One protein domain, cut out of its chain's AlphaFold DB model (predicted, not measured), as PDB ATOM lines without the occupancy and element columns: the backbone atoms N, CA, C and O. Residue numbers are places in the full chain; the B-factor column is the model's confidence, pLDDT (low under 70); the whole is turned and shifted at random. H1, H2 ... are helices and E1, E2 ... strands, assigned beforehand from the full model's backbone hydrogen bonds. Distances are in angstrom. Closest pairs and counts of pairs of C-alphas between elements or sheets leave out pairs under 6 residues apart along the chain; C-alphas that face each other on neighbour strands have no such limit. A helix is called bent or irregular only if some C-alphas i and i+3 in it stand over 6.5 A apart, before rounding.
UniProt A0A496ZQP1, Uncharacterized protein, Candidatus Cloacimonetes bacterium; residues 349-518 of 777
ATOM      1  N   THR A 349       0.590  10.766 176.767       92.56
ATOM      2  CA  THR A 349       1.385   9.853 175.948       92.56
ATOM      3  C   THR A 349       2.019  10.637 174.808       92.56
ATOM      4  O   THR A 349       1.401  11.540 174.249       92.56
ATOM      5  N   THR A 350       3.279  10.350 174.485       89.94
ATOM      6  CA  THR A 350       3.892  10.903 173.273       89.94
ATOM      7  C   THR A 350       3.181  10.339 172.051       89.94
ATOM      8  O   THR A 350       2.900   9.139 172.017       89.94
ATOM      9  N   GLU A 351       2.905  11.194 171.067       88.00
ATOM     10  CA  GLU A 351       2.198  10.767 169.867       88.00
ATOM     11  C   GLU A 351       3.027   9.752 169.074       88.00
ATOM     12  O   GLU A 351       4.217   9.955 168.828       88.00
ATOM     13  N   LEU A 352       2.406   8.642 168.674       85.44
ATOM     14  CA  LEU A 352       3.053   7.603 167.877       85.44
ATOM     15  C   LEU A 352       3.485   8.131 166.509       85.44
ATOM     16  O   LEU A 352       4.528   7.706 166.017       85.44
ATOM     17  N   GLU A 353       2.732   9.071 165.932       78.38
ATOM     18  CA  GLU A 353       3.072   9.741 164.671       78.38
ATOM     19  C   GLU A 353       4.442  10.440 164.738       78.38
ATOM     20  O   GLU A 353       5.250  10.289 163.818       78.38
ATOM     21  N   ASP A 354       4.758  11.084 165.868       80.56
ATOM     22  CA  ASP A 354       6.050  11.741 166.129       80.56
ATOM     23  C   ASP A 354       7.213  10.740 166.303       80.56
ATOM     24  O   ASP A 354       8.377  11.133 166.401       80.56
ATOM     25  N   MET A 355       6.913   9.439 166.388       78.44
ATOM     26  CA  MET A 355       7.869   8.353 166.638       78.44
ATOM     27  C   MET A 355       7.915   7.324 165.498       78.44
ATOM     28  O   MET A 355       8.508   6.252 165.653       78.44
ATOM     29  N   THR A 356       7.284   7.623 164.362       75.75
ATOM     30  CA  THR A 356       7.180   6.736 163.188       75.75
ATOM     31  C   THR A 356       8.537   6.366 162.591       75.75
ATOM     32  O   THR A 356       8.719   5.241 162.124       75.75
ATOM     33  N   ASP A 357       9.532   7.244 162.716       73.25
ATOM     34  CA  ASP A 357      10.931   7.019 162.327       73.25
ATOM     35  C   ASP A 357      11.631   5.890 163.112       73.25
ATOM     36  O   ASP A 357      12.699   5.410 162.727       73.25
ATOM     37  N   GLN A 358      11.022   5.444 164.212       80.25
ATOM     38  CA  GLN A 358      11.518   4.382 165.084       80.25
ATOM     39  C   GLN A 358      10.724   3.076 164.954       80.25
ATOM     40  O   GLN A 358      11.046   2.112 165.667       80.25
ATOM     41  N   ILE A 359       9.723   3.036 164.068       85.50
ATOM     42  CA  ILE A 359       8.881   1.868 163.801       85.50
ATOM     43  C   ILE A 359       9.404   1.142 162.568       85.50
ATOM     44  O   ILE A 359       9.505   1.718 161.488       85.50
ATOM     45  N   TYR A 360       9.715  -0.144 162.725       86.56
ATOM     46  CA  TYR A 360      10.287  -0.952 161.649       86.56
ATOM     47  C   TYR A 360       9.486  -2.223 161.425       86.56
ATOM     48  O   TYR A 360       9.225  -2.972 162.365       86.56
ATOM     49  N   ALA A 361       9.176  -2.517 160.171       88.06
ATOM     50  CA  ALA A 361       8.609  -3.777 159.734       88.06
ATOM     51  C   ALA A 361       9.698  -4.674 159.123       88.06
ATOM     52  O   ALA A 361      10.621  -4.212 158.451       88.06
ATOM     53  N   ILE A 362       9.618  -5.982 159.368       87.56
ATOM     54  CA  ILE A 362      10.511  -6.975 158.770       87.56
ATOM     55  C   ILE A 362       9.746  -8.244 158.385       87.56
ATOM     56  O   ILE A 362       9.341  -9.045 159.224       87.56
ATOM     57  N   GLY A 363       9.570  -8.461 157.089       85.75
ATOM     58  CA  GLY A 363       8.820  -9.589 156.519       85.75
ATOM     59  C   GLY A 363       9.485 -10.110 155.254       85.75
ATOM     60  O   GLY A 363      10.452  -9.511 154.783       85.75
ATOM     61  N   LYS A 364       8.971 -11.196 154.671       80.25
ATOM     62  CA  LYS A 364       9.450 -11.733 153.386       80.25
ATOM     63  C   LYS A 364       9.485 -10.679 152.277       80.25
ATOM     64  O   LYS A 364      10.338 -10.764 151.403       80.25
ATOM     65  N   TYR A 365       8.582  -9.701 152.320       77.25
ATOM     66  CA  TYR A 365       8.434  -8.669 151.289       77.25
ATOM     67  C   TYR A 365       8.782  -7.255 151.770       77.25
ATOM     68  O   TYR A 365       8.574  -6.291 151.044       77.25
ATOM     69  N   HIS A 366       9.299  -7.110 152.993       78.62
ATOM     70  CA  HIS A 366       9.525  -5.801 153.600       78.62
ATOM     71  C   HIS A 366      10.820  -5.815 154.420       78.62
ATOM     72  O   HIS A 366      10.818  -6.260 155.566       78.62
ATOM     73  N   TYR A 367      11.938  -5.401 153.815       77.12
ATOM     74  CA  TYR A 367      13.259  -5.356 154.452       77.12
ATOM     75  C   TYR A 367      14.269  -4.523 153.639       77.12
ATOM     76  O   TYR A 367      14.087  -4.276 152.449       77.12
ATOM     77  N   PHE A 368      15.389  -4.180 154.274       70.50
ATOM     78  CA  PHE A 368      16.608  -3.642 153.673       70.50
ATOM     79  C   PHE A 368      17.740  -4.667 153.704       70.50
ATOM     80  O   PHE A 368      17.784  -5.528 154.575       70.50
ATOM     81  N   THR A 369      18.711  -4.575 152.798       61.31
ATOM     82  CA  THR A 369      19.874  -5.498 152.779       61.31
ATOM     83  C   THR A 369      21.188  -4.859 153.165       61.31
ATOM     84  O   THR A 369      22.250  -5.460 153.037       61.31
ATOM     85  N   TYR A 370      21.118  -3.625 153.622       60.09
ATOM     86  CA  TYR A 370      22.224  -2.892 154.192       60.09
ATOM     87  C   TYR A 370      21.656  -2.031 155.319       60.09
ATOM     88  O   TYR A 370      20.443  -1.837 155.425       60.09
ATOM     89  N   PHE A 371      22.542  -1.547 156.178       61.19
ATOM     90  CA  PHE A 371      22.187  -0.676 157.282       61.19
ATOM     91  C   PHE A 371      22.585   0.764 156.921       61.19
ATOM     92  O   PHE A 371      23.785   1.041 156.844       61.19
ATOM     93  N   PRO A 372      21.619   1.658 156.631       52.62
ATOM     94  CA  PRO A 372      21.870   3.077 156.415       52.62
ATOM     95  C   PRO A 372      22.725   3.712 157.514       52.62
ATOM     96  O   PRO A 372      22.414   3.588 158.696       52.62
ATOM     97  N   SER A 373      23.755   4.465 157.124       52.91
ATOM     98  CA  SER A 373      24.571   5.287 158.033       52.91
ATOM     99  C   SER A 373      23.757   6.385 158.741       52.91
ATOM    100  O   SER A 373      24.155   6.867 159.800       52.91
ATOM    101  N   THR A 374      22.614   6.765 158.162       51.81
ATOM    102  CA  THR A 374      21.679   7.783 158.655       51.81
ATOM    103  C   THR A 374      20.719   7.267 159.725       51.81
ATOM    104  O   THR A 374      20.126   8.074 160.443       51.81
ATOM    105  N   ILE A 375      20.581   5.945 159.875       57.84
ATOM    106  CA  ILE A 375      19.734   5.358 160.909       57.84
ATOM    107  C   ILE A 375      20.464   5.412 162.252       57.84
ATOM    108  O   ILE A 375      21.459   4.728 162.489       57.84
ATOM    109  N   SER A 376      19.916   6.211 163.165       58.19
ATOM    110  CA  SER A 376      20.422   6.379 164.529       58.19
ATOM    111  C   SER A 376      20.178   5.156 165.420       58.19
ATOM    112  O   SER A 376      20.805   5.035 166.473       58.19
ATOM    113  N   ILE A 377      19.292   4.237 165.014       68.38
ATOM    114  CA  ILE A 377      18.875   3.092 165.826       68.38
ATOM    115  C   ILE A 377      18.899   1.795 165.030       68.38
ATOM    116  O   ILE A 377      18.237   1.670 164.013       68.38
ATOM    117  N   ILE A 378      19.594   0.784 165.545       74.88
ATOM    118  CA  ILE A 378      19.721  -0.513 164.878       74.88
ATOM    119  C   ILE A 378      18.319  -1.139 164.661       74.88
ATOM    120  O   ILE A 378      17.651  -1.475 165.646       74.88
ATOM    121  N   PRO A 379      17.853  -1.305 163.406       79.12
ATOM    122  CA  PRO A 379      16.583  -1.939 163.092       79.12
ATOM    123  C   PRO A 379      16.660  -3.439 163.401       79.12
ATOM    124  O   PRO A 379      17.757  -4.010 163.470       79.12
ATOM    125  N   PRO A 380      15.508  -4.117 163.562       85.81
ATOM    126  CA  PRO A 380      15.497  -5.571 163.668       85.81
ATOM    127  C   PRO A 380      16.180  -6.188 162.444       85.81
ATOM    128  O   PRO A 380      16.098  -5.639 161.351       85.81
ATOM    129  N   SER A 381      16.845  -7.329 162.602       86.50
ATOM    130  CA  SER A 381      17.469  -8.037 161.486       86.50
ATOM    131  C   SER A 381      17.170  -9.530 161.536       86.50
ATOM    132  O   SER A 381      16.957 -10.103 162.607       86.50
ATOM    133  N   LYS A 382      17.102 -10.161 160.361       85.88
ATOM    134  CA  LYS A 382      16.898 -11.608 160.209       85.88
ATOM    135  C   LYS A 382      17.580 -12.113 158.941       85.88
ATOM    136  O   LYS A 382      17.956 -11.324 158.082       85.88
ATOM    137  N   PHE A 383      17.760 -13.425 158.819       80.19
ATOM    138  CA  PHE A 383      18.260 -14.019 157.579       80.19
ATOM    139  C   PHE A 383      17.092 -14.351 156.647       80.19
ATOM    140  O   PHE A 383      16.193 -15.093 157.036       80.19
ATOM    141  N   ILE A 384      17.124 -13.842 155.414       71.94
ATOM    142  CA  ILE A 384      16.181 -14.199 154.342       71.94
ATOM    143  C   ILE A 384      16.998 -14.635 153.125       71.94
ATOM    144  O   ILE A 384      17.877 -13.906 152.662       71.94
ATOM    145  N   GLY A 385      16.753 -15.852 152.627       68.00
ATOM    146  CA  GLY A 385      17.476 -16.390 151.466       68.00
ATOM    147  C   GLY A 385      19.003 -16.394 151.642       68.00
ATOM    148  O   GLY A 385      19.729 -16.062 150.711       68.00
ATOM    149  N   GLY A 386      19.493 -16.673 152.858       70.38
ATOM    150  CA  GLY A 386      20.926 -16.712 153.185       70.38
ATOM    151  C   GLY A 386      21.608 -15.350 153.369       70.38
ATOM    152  O   GLY A 386      22.777 -15.316 153.743       70.38
ATOM    153  N   ASN A 387      20.899 -14.235 153.169       69.56
ATOM    154  CA  ASN A 387      21.426 -12.887 153.381       69.56
ATOM    155  C   ASN A 387      20.898 -12.303 154.693       69.56
ATOM    156  O   ASN A 387      19.726 -12.492 155.026       69.56
ATOM    157  N   LEU A 388      21.750 -11.581 155.422       78.25
ATOM    158  CA  LEU A 388      21.304 -10.761 156.546       78.25
ATOM    159  C   LEU A 388      20.527  -9.564 155.993       78.25
ATOM    160  O   LEU A 388      21.044  -8.814 155.165       78.25
ATOM    161  N   VAL A 389      19.295  -9.399 156.458       78.75
ATOM    162  CA  VAL A 389      18.430  -8.276 156.109       78.75
ATOM    163  C   VAL A 389      17.998  -7.538 157.370       78.75
ATOM    164  O   VAL A 389      17.970  -8.114 158.459       78.75
ATOM    165  N   TYR A 390      17.659  -6.269 157.218       81.19
ATOM    166  CA  TYR A 390      17.262  -5.331 158.259       81.19
ATOM    167  C   TYR A 390      15.805  -4.903 158.041       81.19
ATOM    168  O   TYR A 390      15.324  -4.919 156.915       81.19
ATOM    169  N   GLY A 391      15.083  -4.532 159.091       81.81
ATOM    170  CA  GLY A 391      13.717  -4.027 158.978       81.81
ATOM    171  C   GLY A 391      13.674  -2.677 158.264       81.81
ATOM    172  O   GLY A 391      14.533  -1.827 158.503       81.81
ATOM    173  N   GLY A 392      12.682  -2.508 157.395       77.88
ATOM    174  CA  GLY A 392      12.366  -1.235 156.749       77.88
ATOM    175  C   GLY A 392      11.376  -0.419 157.588       77.88
ATOM    176  O   GLY A 392      10.653  -1.004 158.394       77.88
ATOM    177  N   PRO A 393      11.349   0.916 157.469       78.12
ATOM    178  CA  PRO A 393      10.321   1.740 158.084       78.12
ATOM    179  C   PRO A 393       8.983   1.558 157.356       78.12
ATOM    180  O   PRO A 393       8.931   1.122 156.202       78.12
ATOM    181  N   LEU A 394       7.897   1.935 158.024       78.81
ATOM    182  CA  LEU A 394       6.574   1.997 157.406       78.81
ATOM    183  C   LEU A 394       6.530   3.098 156.333       78.81
ATOM    184  O   LEU A 394       7.244   4.096 156.435       78.81
ATOM    185  N   TYR A 395       5.683   2.934 155.317       72.31
ATOM    186  CA  TYR A 395       5.437   3.970 154.306       72.31
ATOM    187  C   TYR A 395       4.036   4.575 154.481       72.31
ATOM    188  O   TYR A 395       3.104   3.846 154.820       72.31
ATOM    189  N   PRO A 396       3.859   5.890 154.278       69.06
ATOM    190  CA  PRO A 396       2.550   6.520 154.369       69.06
ATOM    191  C   PRO A 396       1.660   6.125 153.179       69.06
ATOM    192  O   PRO A 396       2.135   5.927 152.061       69.06
ATOM    193  N   MET A 397       0.357   6.030 153.420       63.91
ATOM    194  CA  MET A 397      -0.702   5.806 152.443       63.91
ATOM    195  C   MET A 397      -1.844   6.782 152.746       63.91
ATOM    196  O   MET A 397      -2.325   6.861 153.877       63.91
ATOM    197  N   PHE A 398      -2.291   7.525 151.734       55.72
ATOM    198  CA  PHE A 398      -3.401   8.469 151.865       55.72
ATOM    199  C   PHE A 398      -4.712   7.812 151.437       55.72
ATOM    200  O   PHE A 398      -4.762   7.077 150.451       55.72
ATOM    201  N   ARG A 399      -5.790   8.068 152.184       50.38
ATOM    202  CA  ARG A 399      -7.115   7.494 151.904       50.38
ATOM    203  C   ARG A 399      -7.799   8.164 150.704       50.38
ATOM    204  O   ARG A 399      -8.545   7.497 149.996       50.38
ATOM    205  N   THR A 400      -7.544   9.461 150.489       49.38
ATOM    206  CA  THR A 400      -7.957  10.282 149.329       49.38
ATOM    207  C   THR A 400      -7.012  11.487 149.166       49.38
ATOM    208  O   THR A 400      -6.321  11.835 150.122       49.38
ATOM    209  N   GLU A 401      -7.031  12.164 148.008       46.72
ATOM    210  CA  GLU A 401      -6.248  13.390 147.713       46.72
ATOM    211  C   GLU A 401      -6.465  14.544 148.715       46.72
ATOM    212  O   GLU A 401      -5.649  15.456 148.810       46.72
ATOM    213  N   THR A 402      -7.570  14.522 149.470       46.94
ATOM    214  CA  THR A 402      -7.957  15.586 150.410       46.94
ATOM    215  C   THR A 402      -7.830  15.201 151.885       46.94
ATOM    216  O   THR A 402      -8.151  16.022 152.744       46.94
ATOM    217  N   ASP A 403      -7.447  13.960 152.200       50.38
ATOM    218  CA  ASP A 403      -7.444  13.467 153.582       50.38
ATOM    219  C   ASP A 403      -6.162  13.871 154.324       50.38
ATOM    220  O   ASP A 403      -5.057  13.714 153.811       50.38
ATOM    221  N   THR A 404      -6.301  14.369 155.555       53.34
ATOM    222  CA  THR A 404      -5.163  14.750 156.414       53.34
ATOM    223  C   THR A 404      -4.667  13.601 157.291       53.34
ATOM    224  O   THR A 404      -3.668  13.757 157.989       53.34
ATOM    225  N   VAL A 405      -5.373  12.464 157.305       55.75
ATOM    226  CA  VAL A 405      -5.019  11.298 158.124       55.75
ATOM    227  C   VAL A 405      -4.038  10.414 157.359       55.75
ATOM    228  O   VAL A 405      -4.375   9.852 156.315       55.75
ATOM    229  N   THR A 406      -2.823  10.280 157.890       68.06
ATOM    230  CA  THR A 406      -1.787   9.415 157.314       68.06
ATOM    231  C   THR A 406      -1.977   7.990 157.827       68.06
ATOM    232  O   THR A 406      -1.807   7.731 159.014       68.06
ATOM    233  N   ILE A 407      -2.314   7.052 156.939       75.50
ATOM    234  CA  ILE A 407      -2.338   5.623 157.274       75.50
ATOM    235  C   ILE A 407      -0.955   5.061 156.979       75.50
ATOM    236  O   ILE A 407      -0.466   5.173 155.859       75.50
ATOM    237  N   TRP A 408      -0.309   4.435 157.952       81.56
ATOM    238  CA  TRP A 408       0.997   3.822 157.735       81.56
ATOM    239  C   TRP A 408       0.837   2.417 157.173       81.56
ATOM    240  O   TRP A 408      -0.095   1.699 157.514       81.56
ATOM    241  N   SER A 409       1.728   1.985 156.294       79.88
ATOM    242  CA  SER A 409       1.578   0.712 155.603       79.88
ATOM    243  C   SER A 409       2.889  -0.063 155.527       79.88
ATOM    244  O   SER A 409       3.994   0.484 155.558       79.88
ATOM    245  N   ALA A 410       2.730  -1.381 155.476       83.19
ATOM    246  CA  ALA A 410       3.768  -2.362 155.225       83.19
ATOM    247  C   ALA A 410       3.209  -3.454 154.308       83.19
ATOM    248  O   ALA A 410       1.993  -3.638 154.191       83.19
ATOM    249  N   ILE A 411       4.112  -4.212 153.687       80.62
ATOM    250  CA  ILE A 411       3.722  -5.326 152.821       80.62
ATOM    251  C   ILE A 411       3.521  -6.558 153.683       80.62
ATOM    252  O   ILE A 411       4.443  -7.015 154.367       80.62
ATOM    253  N   TRP A 412       2.307  -7.091 153.637       86.75
ATOM    254  CA  TRP A 412       1.923  -8.250 154.415       86.75
ATOM    255  C   TRP A 412       2.662  -9.506 153.942       86.75
ATOM    256  O   TRP A 412       2.833  -9.763 152.751       86.75
ATOM    257  N   SER A 413       3.113 -10.299 154.906       85.56
ATOM    258  CA  SER A 413       3.637 -11.651 154.711       85.56
ATOM    259  C   SER A 413       3.416 -12.440 155.996       85.56
ATOM    260  O   SER A 413       3.337 -11.858 157.076       85.56
ATOM    261  N   THR A 414       3.347 -13.768 155.905       88.06
ATOM    262  CA  THR A 414       3.098 -14.633 157.072       88.06
ATOM    263  C   THR A 414       4.188 -14.549 158.144       88.06
ATOM    264  O   THR A 414       3.977 -14.975 159.269       88.06
ATOM    265  N   ASP A 415       5.375 -14.048 157.796       87.62
ATOM    266  CA  ASP A 415       6.516 -13.865 158.694       87.62
ATOM    267  C   ASP A 415       6.781 -12.384 159.031       87.62
ATOM    268  O   ASP A 415       7.875 -12.050 159.508       87.62
ATOM    269  N   LEU A 416       5.821 -11.497 158.736       89.38
ATOM    270  CA  LEU A 416       5.917 -10.072 159.026       89.38
ATOM    271  C   LEU A 416       5.981  -9.843 160.537       89.38
ATOM    272  O   LEU A 416       5.151 -10.333 161.299       89.38
ATOM    273  N   GLN A 417       6.962  -9.052 160.952       90.75
ATOM    274  CA  GLN A 417       7.091  -8.563 162.319       90.75
ATOM    275  C   GLN A 417       7.149  -7.044 162.300       90.75
ATOM    276  O   GLN A 417       7.876  -6.482 161.483       90.75
ATOM    277  N   ILE A 418       6.440  -6.387 163.215       89.75
ATOM    278  CA  ILE A 418       6.509  -4.931 163.392       89.75
ATOM    279  C   ILE A 418       7.117  -4.648 164.755       89.75
ATOM    280  O   ILE A 418       6.614  -5.091 165.785       89.75
ATOM    281  N   GLN A 419       8.230  -3.928 164.760       88.81
ATOM    282  CA  GLN A 419       8.897  -3.457 165.956       88.81
ATOM    283  C   GLN A 419       8.475  -2.016 166.232       88.81
ATOM    284  O   GLN A 419       8.763  -1.119 165.442       88.81
ATOM    285  N   LEU A 420       7.827  -1.817 167.371       86.94
ATOM    286  CA  LEU A 420       7.332  -0.534 167.852       86.94
ATOM    287  C   LEU A 420       8.427   0.260 168.584       86.94
ATOM    288  O   LEU A 420       9.467  -0.308 168.960       86.94
ATOM    289  N   PRO A 421       8.228   1.574 168.792       85.94
ATOM    290  CA  PRO A 421       9.234   2.409 169.416       85.94
ATOM    291  C   PRO A 421       9.207   2.225 170.943       85.94
ATOM    292  O   PRO A 421       8.330   1.568 171.502       85.94
ATOM    293  N   ILE A 422      10.189   2.801 171.639       86.00
ATOM    294  CA  ILE A 422      10.153   2.856 173.108       86.00
ATOM    295  C   ILE A 422       9.160   3.948 173.489       86.00
ATOM    296  O   ILE A 422       9.444   5.125 173.262       86.00
ATOM    297  N   PHE A 423       8.014   3.566 174.049       88.81
ATOM    298  CA  PHE A 423       6.968   4.519 174.407       88.81
ATOM    299  C   PHE A 423       7.466   5.534 175.433       88.81
ATOM    300  O   PHE A 423       8.235   5.217 176.347       88.81
ATOM    301  N   LYS A 424       6.997   6.767 175.277       88.25
ATOM    302  CA  LYS A 424       7.283   7.876 176.179       88.25
ATOM    303  C   LYS A 424       5.970   8.441 176.698       88.25
ATOM    304  O   LYS A 424       4.959   8.459 176.001       88.25
ATOM    305  N   GLY A 425       5.999   8.854 177.956       88.31
ATOM    306  CA  GLY A 425       4.882   9.490 178.629       88.31
ATOM    307  C   GLY A 425       5.403  10.626 179.492       88.31
ATOM    308  O   GLY A 425       6.513  10.554 180.025       88.31
ATOM    309  N   GLU A 426       4.596  11.666 179.622       89.62
ATOM    310  CA  GLU A 426       4.890  12.868 180.387       89.62
ATOM    311  C   GLU A 426       3.785  13.090 181.422       89.62
ATOM    312  O   GLU A 426       2.609  12.808 181.186       89.62
ATOM    313  N   THR A 427       4.145  13.632 182.582       88.12
ATOM    314  CA  THR A 427       3.174  14.052 183.598       88.12
ATOM    315  C   THR A 427       2.689  15.464 183.293       88.12
ATOM    316  O   THR A 427       3.000  16.434 183.986       88.12
ATOM    317  N   LYS A 428       1.925  15.560 182.205       85.50
ATOM    318  CA  LYS A 428       1.205  16.758 181.782       85.50
ATOM    319  C   LYS A 428      -0.271  16.445 181.719       85.50
ATOM    320  O   LYS A 428      -0.643  15.429 181.147       85.50
ATOM    321  N   ASP A 429      -1.091  17.315 182.296       72.25
ATOM    322  CA  ASP A 429      -2.539  17.165 182.194       72.25
ATOM    323  C   ASP A 429      -3.054  17.452 180.767       72.25
ATOM    324  O   ASP A 429      -2.311  17.877 179.878       72.25
ATOM    325  N   ALA A 430      -4.360  17.272 180.550       68.62
ATOM    326  CA  ALA A 430      -5.012  17.536 179.262       68.62
ATOM    327  C   ALA A 430      -4.924  19.006 178.787       68.62
ATOM    328  O   ALA A 430      -5.186  19.297 177.623       68.62
ATOM    329  N   LEU A 431      -4.566  19.944 179.671       74.00
ATOM    330  CA  LEU A 431      -4.332  21.359 179.367       74.00
ATOM    331  C   LEU A 431      -2.835  21.668 179.187       74.00
ATOM    332  O   LEU A 431      -2.452  22.837 179.127       74.00
ATOM    333  N   ASN A 432      -1.997  20.632 179.079       77.81
ATOM    334  CA  ASN A 432      -0.549  20.708 178.903       77.81
ATOM    335  C   ASN A 432       0.183  21.359 180.094       77.81
ATOM    336  O   ASN A 432       1.253  21.947 179.940       77.81
ATOM    337  N   ASN A 433      -0.406  21.265 181.285       78.12
ATOM    338  CA  ASN A 433       0.186  21.725 182.531       78.12
ATOM    339  C   ASN A 433       1.040  20.625 183.159       78.12
ATOM    340  O   ASN A 433       0.526  19.546 183.451       78.12
ATOM    341  N   ASP A 434       2.297  20.934 183.480       85.50
ATOM    342  CA  ASP A 434       3.148  20.006 184.225       85.50
ATOM    343  C   ASP A 434       2.603  19.768 185.645       85.50
ATOM    344  O   ASP A 434       2.201  20.712 186.352       85.50
ATOM    345  N   TYR A 435       2.636  18.503 186.063       87.38
ATOM    346  CA  TYR A 435       2.413  18.059 187.434       87.38
ATOM    347  C   TYR A 435       3.450  17.004 187.831       87.38
ATOM    348  O   TYR A 435       4.027  16.318 186.989       87.38
ATOM    349  N   TYR A 436       3.690  16.863 189.130       88.06
ATOM    350  CA  TYR A 436       4.616  15.866 189.661       88.06
ATOM    351  C   TYR A 436       3.890  14.539 189.902       88.06
ATOM    352  O   TYR A 436       2.929  14.476 190.672       88.06
ATOM    353  N   SER A 437       4.357  13.484 189.237       88.69
ATOM    354  CA  SER A 437       4.024  12.072 189.477       88.69
ATOM    355  C   SER A 437       5.022  11.187 188.718       88.69
ATOM    356  O   SER A 437       5.935  11.698 188.077       88.69
ATOM    357  N   GLU A 438       4.879   9.865 188.753       88.69
ATOM    358  CA  GLU A 438       5.776   8.942 188.043       88.69
ATOM    359  C   GLU A 438       5.005   8.118 187.021       88.69
ATOM    360  O   GLU A 438       4.026   7.480 187.385       88.69
ATOM    361  N   ILE A 439       5.469   8.065 185.770       90.88
ATOM    362  CA  ILE A 439       4.963   7.087 184.799       90.88
ATOM    363  C   ILE A 439       5.460   5.699 185.206       90.88
ATOM    364  O   ILE A 439       6.672   5.484 185.304       90.88
ATOM    365  N   ILE A 440       4.537   4.766 185.436       90.25
ATOM    366  CA  ILE A 440       4.831   3.396 185.891       90.25
ATOM    367  C   ILE A 440       4.657   2.349 184.793       90.25
ATOM    368  O   ILE A 440       5.150   1.228 184.930       90.25
ATOM    369  N   GLY A 441       3.992   2.695 183.693       92.38
ATOM    370  CA  GLY A 441       3.749   1.772 182.595       92.38
ATOM    371  C   GLY A 441       2.917   2.379 181.479       92.38
ATOM    372  O   GLY A 441       2.613   3.573 181.485       92.38
ATOM    373  N   PHE A 442       2.570   1.522 180.528       93.31
ATOM    374  CA  PHE A 442       1.772   1.853 179.359       93.31
ATOM    375  C   PHE A 442       0.710   0.780 179.153       93.31
ATOM    376  O   PHE A 442       1.004  -0.413 179.220       93.31
ATOM    377  N   ASP A 443      -0.516   1.218 178.910       93.31
ATOM    378  CA  ASP A 443      -1.621   0.366 178.495       93.31
ATOM    379  C   ASP A 443      -1.627   0.308 176.970       93.31
ATOM    380  O   ASP A 443      -1.569   1.338 176.298       93.31
ATOM    381  N   ILE A 444      -1.677  -0.907 176.437       90.94
ATOM    382  CA  ILE A 444      -1.542  -1.188 175.013       90.94
ATOM    383  C   ILE A 444      -2.795  -1.904 174.520       90.94
ATOM    384  O   ILE A 444      -3.295  -2.814 175.182       90.94
ATOM    385  N   ASN A 445      -3.290  -1.505 173.356       90.62
ATOM    386  CA  ASN A 445      -4.429  -2.126 172.695       90.62
ATOM    387  C   ASN A 445      -4.114  -2.317 171.206       90.62
ATOM    388  O   ASN A 445      -3.558  -1.428 170.558       90.62
ATOM    389  N   TRP A 446      -4.437  -3.497 170.685       86.75
ATOM    390  CA  TRP A 446      -4.261  -3.873 169.285       86.75
ATOM    391  C   TRP A 446      -5.601  -4.359 168.727       86.75
ATOM    392  O   TRP A 446      -6.184  -5.294 169.273       86.75
ATOM    393  N   ASP A 447      -6.106  -3.721 167.670       86.12
ATOM    394  CA  ASP A 447      -7.392  -4.035 167.020       86.12
ATOM    395  C   ASP A 447      -8.588  -4.109 167.986       86.12
ATOM    396  O   ASP A 447      -9.473  -4.955 167.858       86.12
ATOM    397  N   ASN A 448      -8.633  -3.206 168.972       79.75
ATOM    398  CA  ASN A 448      -9.625  -3.203 170.056       79.75
ATOM    399  C   ASN A 448      -9.541  -4.432 170.984       79.75
ATOM    400  O   ASN A 448     -10.491  -4.742 171.703       79.75
ATOM    401  N   GLY A 449      -8.390  -5.100 171.020       80.31
ATOM    402  CA  GLY A 449      -8.118  -6.250 171.869       80.31
ATOM    403  C   GLY A 449      -6.683  -6.294 172.391       80.31
ATOM    404  O   GLY A 449      -5.919  -5.330 172.334       80.31
ATOM    405  N   VAL A 450      -6.339  -7.447 172.959       78.50
ATOM    406  CA  VAL A 450      -5.007  -7.765 173.505       78.50
ATOM    407  C   VAL A 450      -4.425  -9.038 172.883       78.50
ATOM    408  O   VAL A 450      -3.354  -9.500 173.277       78.50
ATOM    409  N   ASP A 451      -5.151  -9.615 171.925       69.75
ATOM    410  CA  ASP A 451      -4.740 -10.803 171.195       69.75
ATOM    411  C   ASP A 451      -3.554 -10.434 170.281       69.75
ATOM    412  O   ASP A 451      -3.484  -9.323 169.762       69.75
ATOM    413  N   ASN A 452      -2.596 -11.350 170.108       66.81
ATOM    414  CA  ASN A 452      -1.351 -11.161 169.335       66.81
ATOM    415  C   ASN A 452      -0.277 -10.257 169.975       66.81
ATOM    416  O   ASN A 452       0.753  -9.977 169.356       66.81
ATOM    417  N   LEU A 453      -0.453  -9.848 171.236       71.12
ATOM    418  CA  LEU A 453       0.619  -9.207 171.994       71.12
ATOM    419  C   LEU A 453       1.614 -10.251 172.545       71.12
ATOM    420  O   LEU A 453       1.220 -11.338 172.974       71.12
ATOM    421  N   PRO A 454       2.925  -9.948 172.560       68.12
ATOM    422  CA  PRO A 454       3.946 -10.849 173.088       68.12
ATOM    423  C   PRO A 454       3.756 -11.173 174.582       68.12
ATOM    424  O   PRO A 454       3.240 -10.350 175.343       68.12
ATOM    425  N   PRO A 455       4.245 -12.343 175.043       69.88
ATOM    426  CA  PRO A 455       4.010 -12.854 176.392       69.88
ATOM    427  C   PRO A 455       4.916 -12.173 177.432       69.88
ATOM    428  O   PRO A 455       5.828 -12.785 177.988       69.88
ATOM    429  N   PHE A 456       4.683 -10.892 177.702       70.12
ATOM    430  CA  PHE A 456       5.286 -10.209 178.847       70.12
ATOM    431  C   PHE A 456       4.489 -10.490 180.128       70.12
ATOM    432  O   PHE A 456       3.288 -10.762 180.048       70.12
ATOM    433  N   PRO A 457       5.105 -10.415 181.323       71.00
ATOM    434  CA  PRO A 457       4.353 -10.286 182.567       71.00
ATOM    435  C   PRO A 457       3.445  -9.059 182.466       71.00
ATOM    436  O   PRO A 457       3.933  -7.948 182.264       71.00
ATOM    437  N   HIS A 458       2.135  -9.275 182.535       68.75
ATOM    438  CA  HIS A 458       1.147  -8.251 182.221       68.75
ATOM    439  C   HIS A 458      -0.060  -8.326 183.140       68.75
ATOM    440  O   HIS A 458      -0.347  -9.358 183.753       68.75
ATOM    441  N   GLN A 459      -0.785  -7.217 183.180       80.94
ATOM    442  CA  GLN A 459      -2.105  -7.136 183.775       80.94
ATOM    443  C   GLN A 459      -3.106  -6.792 182.674       80.94
ATOM    444  O   GLN A 459      -2.898  -5.849 181.912       80.94
ATOM    445  N   LEU A 460      -4.186  -7.565 182.590       85.56
ATOM    446  CA  LEU A 460      -5.327  -7.221 181.750       85.56
ATOM    447  C   LEU A 460      -6.189  -6.207 182.495       85.56
ATOM    448  O   LEU A 460      -6.597  -6.452 183.631       85.56
ATOM    449  N   ILE A 461      -6.430  -5.072 181.853       89.00
ATOM    450  CA  ILE A 461      -7.283  -3.998 182.351       89.00
ATOM    451  C   ILE A 461      -8.491  -3.915 181.427       89.00
ATOM    452  O   ILE A 461      -8.344  -4.005 180.213       89.00
ATOM    453  N   GLU A 462      -9.676  -3.756 181.995       89.94
ATOM    454  CA  GLU A 462     -10.892  -3.480 181.237       89.94
ATOM    455  C   GLU A 462     -11.450  -2.151 181.737       89.94
ATOM    456  O   GLU A 462     -11.641  -1.971 182.943       89.94
ATOM    457  N   ASP A 463     -11.625  -1.207 180.819       88.75
ATOM    458  CA  ASP A 463     -12.245   0.080 181.112       88.75
ATOM    459  C   ASP A 463     -13.762  -0.082 181.301       88.75
ATOM    460  O   ASP A 463     -14.356  -1.105 180.959       88.75
ATOM    461  N   GLU A 464     -14.421   0.955 181.825       86.69
ATOM    462  CA  GLU A 464     -15.876   0.952 182.050       86.69
ATOM    463  C   GLU A 464     -16.697   0.756 180.762       86.69
ATOM    464  O   GLU A 464     -17.834   0.287 180.820       86.69
ATOM    465  N   ASP A 465     -16.131   1.104 179.604       86.81
ATOM    466  CA  ASP A 465     -16.748   0.926 178.286       86.81
ATOM    467  C   ASP A 465     -16.522  -0.474 177.678       86.81
ATOM    468  O   ASP A 465     -17.035  -0.765 176.595       86.81
ATOM    469  N   GLY A 466     -15.801  -1.357 178.380       85.31
ATOM    470  CA  GLY A 466     -15.458  -2.708 177.935       85.31
ATOM    471  C   GLY A 466     -14.179  -2.791 177.096       85.31
ATOM    472  O   GLY A 466     -13.818  -3.884 176.646       85.31
ATOM    473  N   THR A 467     -13.472  -1.677 176.876       89.12
ATOM    474  CA  THR A 467     -12.191  -1.676 176.161       89.12
ATOM    475  C   THR A 467     -11.135  -2.404 176.981       89.12
ATOM    476  O   THR A 467     -10.889  -2.079 178.144       89.12
ATOM    477  N   LYS A 468     -10.477  -3.387 176.362       90.44
ATOM    478  CA  LYS A 468      -9.437  -4.190 177.010       90.44
ATOM    479  C   LYS A 468      -8.054  -3.652 176.699       90.44
ATOM    480  O   LYS A 468      -7.730  -3.390 175.549       90.44
ATOM    481  N   TRP A 469      -7.219  -3.569 177.720       91.81
ATOM    482  CA  TRP A 469      -5.857  -3.080 177.627       91.81
ATOM    483  C   TRP A 469      -4.881  -4.071 178.241       91.81
ATOM    484  O   TRP A 469      -5.144  -4.713 179.262       91.81
ATOM    485  N   PHE A 470      -3.717  -4.151 177.622       89.81
ATOM    486  CA  PHE A 470      -2.566  -4.880 178.109       89.81
ATOM    487  C   PHE A 470      -1.629  -3.900 178.811       89.81
ATOM    488  O   PHE A 470      -0.971  -3.087 178.157       89.81
ATOM    489  N   ARG A 471      -1.567  -3.953 180.143       90.19
ATOM    490  CA  ARG A 471      -0.669  -3.095 180.918       90.19
ATOM    491  C   ARG A 471       0.735  -3.674 180.939       90.19
ATOM    492  O   ARG A 471       0.965  -4.750 181.498       90.19
ATOM    493  N   LEU A 472       1.675  -2.909 180.394       88.81
ATOM    494  CA  LEU A 472       3.099  -3.201 180.400       88.81
ATOM    495  C   LEU A 472       3.827  -2.245 181.350       88.81
ATOM    496  O   LEU A 472       3.774  -1.024 181.196       88.81
ATOM    497  N   GLU A 473       4.528  -2.793 182.341       87.88
ATOM    498  CA  GLU A 473       5.313  -1.974 183.267       87.88
ATOM    499  C   GLU A 473       6.474  -1.277 182.545       87.88
ATOM    500  O   GLU A 473       7.125  -1.845 181.660       87.88
ATOM    501  N   LYS A 474       6.800  -0.061 182.986       86.81
ATOM    502  CA  LYS A 474       7.818   0.802 182.374       86.81
ATOM    503  C   LYS A 474       9.174   0.110 182.198       86.81
ATOM    504  O   LYS A 474       9.789   0.241 181.144       86.81
ATOM    505  N   ARG A 475       9.601  -0.711 183.168       83.38
ATOM    506  CA  ARG A 475      10.867  -1.468 183.095       83.38
ATOM    507  C   ARG A 475      10.949  -2.426 181.902       83.38
ATOM    508  O   ARG A 475      12.053  -2.736 181.455       83.38
ATOM    509  N   TYR A 476       9.817  -2.924 181.401       80.50
ATOM    510  CA  TYR A 476       9.793  -3.798 180.228       80.50
ATOM    511  C   TYR A 476       9.844  -2.992 178.930       80.50
ATOM    512  O   TYR A 476      10.508  -3.437 177.997       80.50
ATOM    513  N   VAL A 477       9.226  -1.805 178.904       75.88
ATOM    514  CA  VAL A 477       9.231  -0.874 177.760       75.88
ATOM    515  C   VAL A 477      10.602  -0.240 177.545       75.88
ATOM    516  O   VAL A 477      11.087  -0.174 176.422       75.88
ATOM    517  N   GLU A 478      11.266   0.204 178.614       74.25
ATOM    518  CA  GLU A 478      12.567   0.881 178.505       74.25
ATOM    519  C   GLU A 478      13.686  -0.058 178.043       74.25
ATOM    520  O   GLU A 478      14.620   0.371 177.368       74.25
ATOM    521  N   ASN A 479      13.582  -1.344 178.383       67.75
ATOM    522  CA  ASN A 479      14.606  -2.337 178.067       67.75
ATOM    523  C   ASN A 479      14.315  -3.136 176.793       67.75
ATOM    524  O   ASN A 479      15.220  -3.789 176.277       67.75
ATOM    525  N   ASN A 480      13.079  -3.116 176.283       66.62
ATOM    526  CA  ASN A 480      12.691  -3.907 175.121       66.62
ATOM    527  C   ASN A 480      11.794  -3.109 174.181       66.62
ATOM    528  O   ASN A 480      10.774  -2.554 174.580       66.62
ATOM    529  N   ARG A 481      12.126  -3.147 172.892       77.06
ATOM    530  CA  ARG A 481      11.204  -2.708 171.846       77.06
ATOM    531  C   ARG A 481      10.165  -3.792 171.612       77.06
ATOM    532  O   ARG A 481      10.523  -4.943 171.349       77.06
ATOM    533  N   LEU A 482       8.895  -3.419 171.729       81.44
ATOM    534  CA  LEU A 482       7.776  -4.331 171.542       81.44
ATOM    535  C   LEU A 482       7.765  -4.837 170.094       81.44
ATOM    536  O   LEU A 482       7.871  -4.043 169.161       81.44
ATOM    537  N   LYS A 483       7.661  -6.156 169.913       84.88
ATOM    538  CA  LYS A 483       7.523  -6.790 168.600       84.88
ATOM    539  C   LYS A 483       6.149  -7.419 168.486       84.88
ATOM    540  O   LYS A 483       5.757  -8.196 169.352       84.88
ATOM    541  N   LEU A 484       5.474  -7.095 167.402       85.12
ATOM    542  CA  LEU A 484       4.171  -7.601 167.021       85.12
ATOM    543  C   LEU A 484       4.338  -8.589 165.853       85.12
ATOM    544  O   LEU A 484       5.253  -8.424 165.037       85.12
ATOM    545  N   PHE A 485       3.503  -9.626 165.800       86.00
ATOM    546  CA  PHE A 485       3.566 -10.735 164.838       86.00
ATOM    547  C   PHE A 485       2.162 -11.324 164.591       86.00
ATOM    548  O   PHE A 485       1.194 -10.861 165.184       86.00
ATOM    549  N   ASP A 486       2.066 -12.332 163.715       83.62
ATOM    550  CA  ASP A 486       0.824 -13.055 163.373       83.62
ATOM    551  C   ASP A 486      -0.318 -12.158 162.867       83.62
ATOM    552  O   ASP A 486      -1.496 -12.355 163.164       83.62
ATOM    553  N   PHE A 487       0.035 -11.164 162.054       86.94
ATOM    554  CA  PHE A 487      -0.939 -10.254 161.469       86.94
ATOM    555  C   PHE A 487      -1.770 -10.911 160.366       86.94
ATOM    556  O   PHE A 487      -1.242 -11.653 159.532       86.94
ATOM    557  N   SER A 488      -3.047 -10.546 160.282       89.81
ATOM    558  CA  SER A 488      -3.820 -10.666 159.044       89.81
ATOM    559  C   SER A 488      -3.495  -9.503 158.097       89.81
ATOM    560  O   SER A 488      -2.953  -8.491 158.531       89.81
ATOM    561  N   PRO A 489      -3.793  -9.614 156.799       89.31
ATOM    562  CA  PRO A 489      -3.806  -8.449 155.929       89.31
ATOM    563  C   PRO A 489      -5.013  -7.545 156.221       89.31
ATOM    564  O   PRO A 489      -6.050  -8.017 156.692       89.31
ATOM    565  N   GLY A 490      -4.898  -6.257 155.884       88.38
ATOM    566  CA  GLY A 490      -5.967  -5.267 156.032       88.38
ATOM    567  C   GLY A 490      -5.646  -4.128 157.000       88.38
ATOM    568  O   GLY A 490      -4.486  -3.789 157.221       88.38
ATOM    569  N   HIS A 491      -6.699  -3.487 157.511       89.50
ATOM    570  CA  HIS A 491      -6.601  -2.364 158.442       89.50
ATOM    571  C   HIS A 491      -6.426  -2.848 159.877       89.50
ATOM    572  O   HIS A 491      -7.135  -3.754 160.312       89.50
ATOM    573  N   HIS A 492      -5.534  -2.178 160.593       90.00
ATOM    574  CA  HIS A 492      -5.222  -2.422 161.986       90.00
ATOM    575  C   HIS A 492      -5.078  -1.106 162.739       90.00
ATOM    576  O   HIS A 492      -4.545  -0.134 162.199       90.00
ATOM    577  N   THR A 493      -5.478  -1.105 164.005       90.56
ATOM    578  CA  THR A 493      -5.323   0.058 164.883       90.56
ATOM    579  C   THR A 493      -4.491  -0.338 166.090       90.56
ATOM    580  O   THR A 493      -4.857  -1.235 166.854       90.56
ATOM    581  N   PHE A 494      -3.384   0.367 166.294       89.81
ATOM    582  CA  PHE A 494      -2.575   0.248 167.497       89.81
ATOM    583  C   PHE A 494      -2.787   1.464 168.389       89.81
ATOM    584  O   PHE A 494      -2.640   2.595 167.931       89.81
ATOM    585  N   LYS A 495      -3.097   1.241 169.667       92.25
ATOM    586  CA  LYS A 495      -3.279   2.312 170.650       92.25
ATOM    587  C   LYS A 495      -2.363   2.111 171.840       92.25
ATOM    588  O   LYS A 495      -2.193   0.994 172.338       92.25
ATOM    589  N   VAL A 496      -1.825   3.212 172.341       93.12
ATOM    590  CA  VAL A 496      -1.018   3.234 173.558       93.12
ATOM    591  C   VAL A 496      -1.406   4.418 174.426       93.12
ATOM    592  O   VAL A 496      -1.640   5.520 173.935       93.12
ATOM    593  N   ARG A 497      -1.456   4.198 175.739       93.88
ATOM    594  CA  ARG A 497      -1.659   5.269 176.714       93.88
ATOM    595  C   ARG A 497      -0.755   5.110 177.928       93.88
ATOM    596  O   ARG A 497      -0.553   4.003 178.428       93.88
ATOM    597  N   ALA A 498      -0.199   6.211 178.408       94.38
ATOM    598  CA  ALA A 498       0.641   6.242 179.594       94.38
ATOM    599  C   ALA A 498      -0.190   6.049 180.873       94.38
ATOM    600  O   ALA A 498      -1.348   6.465 180.955       94.38
ATOM    601  N   VAL A 499       0.436   5.445 181.884       92.88
ATOM    602  CA  VAL A 499      -0.147   5.223 183.212       92.88
ATOM    603  C   VAL A 499       0.791   5.778 184.275       92.88
ATOM    604  O   VAL A 499       1.976   5.429 184.309       92.88
ATOM    605  N   ASP A 500       0.267   6.618 185.164       91.88
ATOM    606  CA  ASP A 500       1.025   7.158 186.291       91.88
ATOM    607  C   ASP A 500       0.911   6.310 187.571       91.88
ATOM    608  O   ASP A 500       0.123   5.366 187.675       91.88
ATOM    609  N   SER A 501       1.732   6.626 188.572       88.69
ATOM    610  CA  SER A 501       1.834   5.874 189.826       88.69
ATOM    611  C   SER A 501       0.570   5.936 190.687       88.69
ATOM    612  O   SER A 501       0.393   5.088 191.571       88.69
ATOM    613  N   GLY A 502      -0.316   6.896 190.402       86.44
ATOM    614  CA  GLY A 502      -1.644   7.040 190.995       86.44
ATOM    615  C   GLY A 502      -2.712   6.208 190.300       86.44
ATOM    616  O   GLY A 502      -3.867   6.228 190.730       86.44
ATOM    617  N   GLY A 503      -2.332   5.465 189.257       87.81
ATOM    618  CA  GLY A 503      -3.226   4.650 188.446       87.81
ATOM    619  C   GLY A 503      -4.053   5.473 187.462       87.81
ATOM    620  O   GLY A 503      -4.995   4.934 186.882       87.81
ATOM    621  N   LYS A 504      -3.740   6.762 187.272       89.44
ATOM    622  CA  LYS A 504      -4.397   7.583 186.257       89.44
ATOM    623  C   LYS A 504      -3.820   7.231 184.897       89.44
ATOM    624  O   LYS A 504      -2.610   7.071 184.739       89.44
ATOM    625  N   VAL A 505      -4.714   7.110 183.928       92.56
ATOM    626  CA  VAL A 505      -4.385   6.799 182.538       92.56
ATOM    627  C   VAL A 505      -4.590   8.040 181.687       92.56
ATOM    628  O   VAL A 505      -5.451   8.870 181.996       92.56
ATOM    629  N   ASP A 506      -3.803   8.173 180.627       92.38
ATOM    630  CA  ASP A 506      -4.062   9.179 179.602       92.38
ATOM    631  C   ASP A 506      -5.439   8.928 178.961       92.38
ATOM    632  O   ASP A 506      -5.785   7.800 178.598       92.38
ATOM    633  N   LYS A 507      -6.250   9.987 178.883       89.31
ATOM    634  CA  LYS A 507      -7.627   9.947 178.363       89.31
ATOM    635  C   LYS A 507      -7.684  10.028 176.841       89.31
ATOM    636  O   LYS A 507      -8.719   9.708 176.264       89.31
ATOM    637  N   THR A 508      -6.609  10.486 176.216       90.19
ATOM    638  CA  THR A 508      -6.454  10.590 174.768       90.19
ATOM    639  C   THR A 508      -5.332   9.640 174.365       90.19
ATOM    640  O   THR A 508      -4.193  10.086 174.255       90.19
ATOM    641  N   PRO A 509      -5.605   8.323 174.242       92.06
ATOM    642  CA  PRO A 509      -4.587   7.374 173.812       92.06
ATOM    643  C   PRO A 509      -4.010   7.819 172.469       92.06
ATOM    644  O   PRO A 509      -4.754   8.284 171.605       92.06
ATOM    645  N   SER A 510      -2.703   7.650 172.293       92.00
ATOM    646  CA  SER A 510      -2.101   7.856 170.984       92.00
ATOM    647  C   SER A 510      -2.395   6.651 170.101       92.00
ATOM    648  O   SER A 510      -2.286   5.504 170.552       92.00
ATOM    649  N   GLU A 511      -2.779   6.914 168.858       91.31
ATOM    650  CA  GLU A 511      -3.242   5.908 167.906       91.31
ATOM    651  C   GLU A 511      -2.335   5.888 166.670       91.31
ATOM    652  O   GLU A 511      -1.846   6.919 166.213       91.31
ATOM    653  N   LEU A 512      -2.095   4.693 166.137       88.25
ATOM    654  CA  LEU A 512      -1.395   4.468 164.881       88.25
ATOM    655  C   LEU A 512      -2.259   3.564 164.005       88.25
ATOM    656  O   LEU A 512      -2.483   2.393 164.325       88.25
ATOM    657  N   GLU A 513      -2.705   4.124 162.888       88.38
ATOM    658  CA  GLU A 513      -3.446   3.405 161.859       88.38
ATOM    659  C   GLU A 513      -2.473   2.705 160.913       88.38
ATOM    660  O   GLU A 513      -1.584   3.328 160.325       88.38
ATOM    661  N   LEU A 514      -2.649   1.394 160.773       87.69
ATOM    662  CA  LEU A 514      -1.809   0.521 159.970       87.69
ATOM    663  C   LEU A 514      -2.635  -0.158 158.880       87.69
ATOM    664  O   LEU A 514      -3.702  -0.705 159.135       87.69
ATOM    665  N   PHE A 515      -2.118  -0.185 157.658       86.50
ATOM    666  CA  PHE A 515      -2.666  -0.982 156.569       86.50
ATOM    667  C   PHE A 515      -1.635  -1.990 156.080       86.50
ATOM    668  O   PHE A 515      -0.630  -1.637 155.460       86.50
ATOM    669  N   LEU A 516      -1.882  -3.266 156.347       87.69
ATOM    670  CA  LEU A 516      -1.040  -4.367 155.909       87.69
ATOM    671  C   LEU A 516      -1.528  -4.841 154.547       87.69
ATOM    672  O   LEU A 516      -2.500  -5.586 154.432       87.69
ATOM    673  N   LYS A 517      -0.856  -4.363 153.500       79.25
ATOM    674  CA  LYS A 517      -1.257  -4.599 152.114       79.25
ATOM    675  C   LYS A 517      -0.825  -5.995 151.682       79.25
ATOM    676  O   LYS A 517       0.364  -6.313 151.740       79.25
ATOM    677  N   GLU A 518      -1.771  -6.812 151.226       79.75
ATOM    678  CA  GLU A 518      -1.421  -8.060 150.545       79.75
ATOM    679  C   GLU A 518      -0.596  -7.759 149.287       79.75
ATOM    680  O   GLU A 518      -0.877  -6.780 148.587       79.75
TER     681      GLU A 518
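What this domain is: This is residues 349 to 518 of the 777 residues of an uncharacterized protein of Candidatus Cloacimonetes bacterium (UniProt A0A496ZQP1). One long, strongly twisted sheet of seven strands makes the body, with the long strand E10 in its middle and a turn of 176 degrees between the lines of its edge strands E4 and E8. Beside the part of the sheet that holds E5 is a small ribbon of E1 and E6, and farther out the hairpin of E2 and E3; the short helix H2 is on the sheet next to E7, the short helix H1 only grazes it, and two long loops, residues 363 to 380 and 420 to 438, reach out to 24 and 26 A from the mean of all C-alphas. The printed part has 170 residues, with elements in the order H1, E1 to E9, H2, E10, E11; the class is mostly strand, though under half of the residues are in named elements. The large sheet is mixed, in the order E4, E5, E11, E10, E7, E9, E8, and the two small sheets are antiparallel. The whole is compact, with a radius of gyration of the C-alphas of 16.7 A and spans of 50 by 39 by 31 A.

How they stand to each other: H1, residues 353 to 358, is irregular, with C-alphas 354 and 357 7.8 A apart; it only grazes the large sheet, with residues 353 to 356. E1, residues 360 to 362, is antiparallel to E6, residues 417 to 419, with N 362 and O 417 2.8 A apart. Residues 360 to 361 of E1 also pair with residues 392 to 393, antiparallel. E2, residues 381 to 384, and E3, residues 387 to 390, form a hairpin, with N 382 and O 389 2.9 A apart. E4, residues 395 to 398, an edge strand, forms a hairpin with E5, residues 406 to 411, with N 397 and O 407 2.7 A apart. The closest C-alphas of E1 and E5, those of Ala 361 and Ala 410, are 6.8 A apart. E5 is parallel to E11, residues 510 to 517, at 41 degrees, with N 515 and O 408 2.8 A apart. E7, residues 439 to 446, is antiparallel to E9, residues 468 to 473, with N 444 and O 470 2.9 A apart. E8, residues 459 to 462, the other edge strand, forms a hairpin with E9, with N 469 and O 461 2.8 A apart. H2, residues 474 to 479, is on the sheet but over none of its strands, at a height over the sheet of 6.0 A from a local plane only just fitted, to 6 C-alphas. The closest C-alphas of E7 and H2, those of Gly 441 and Lys 474, are 4.2 A apart. E10, residues 490 to 500, is antiparallel to E7, with N 443 and O 497 2.8 A apart, and forms a hairpin with E11, with N 492 and O 514 2.8 A apart. E9, H2 and E10 form a split strand-helix-strand unit, two strands running the same way with E7 between them in the sheet, and its crossover is right-handed. In H1, 0 of 2 O i to N i+4 pairs and 2 of 3 O i to N i+3 pairs are within hydrogen-bond range; in H2, 1 of 2 O i to N i+4 pairs is.

Where its parts are: H1 begins at C-alpha 353, (3.072, 9.741, 164.671). E5 is 16.4 A long, E7 21.1 A and E9 16.2 A. E10, the longest strand, runs 33.4 A from C-alpha 490 at (-5.967, -5.267, 156.032) to C-alpha 500 at (1.025, 7.158, 186.291). E11 is 22.6 A long and ends at C-alpha 517, (-1.257, -4.599, 152.114).

The domain as a whole: The C-alphas farthest apart, those of Gly 386 and Leu 431, are 52.7 A apart. The printed part has no cut. The links E1 to E2, E6 to E7 and E7 to E8 are long, with 18, 19 and 12 residues. The mean pLDDT of the printed part is 80.6; 30 residues are under 70, among them 369 to 377 and 396 to 406.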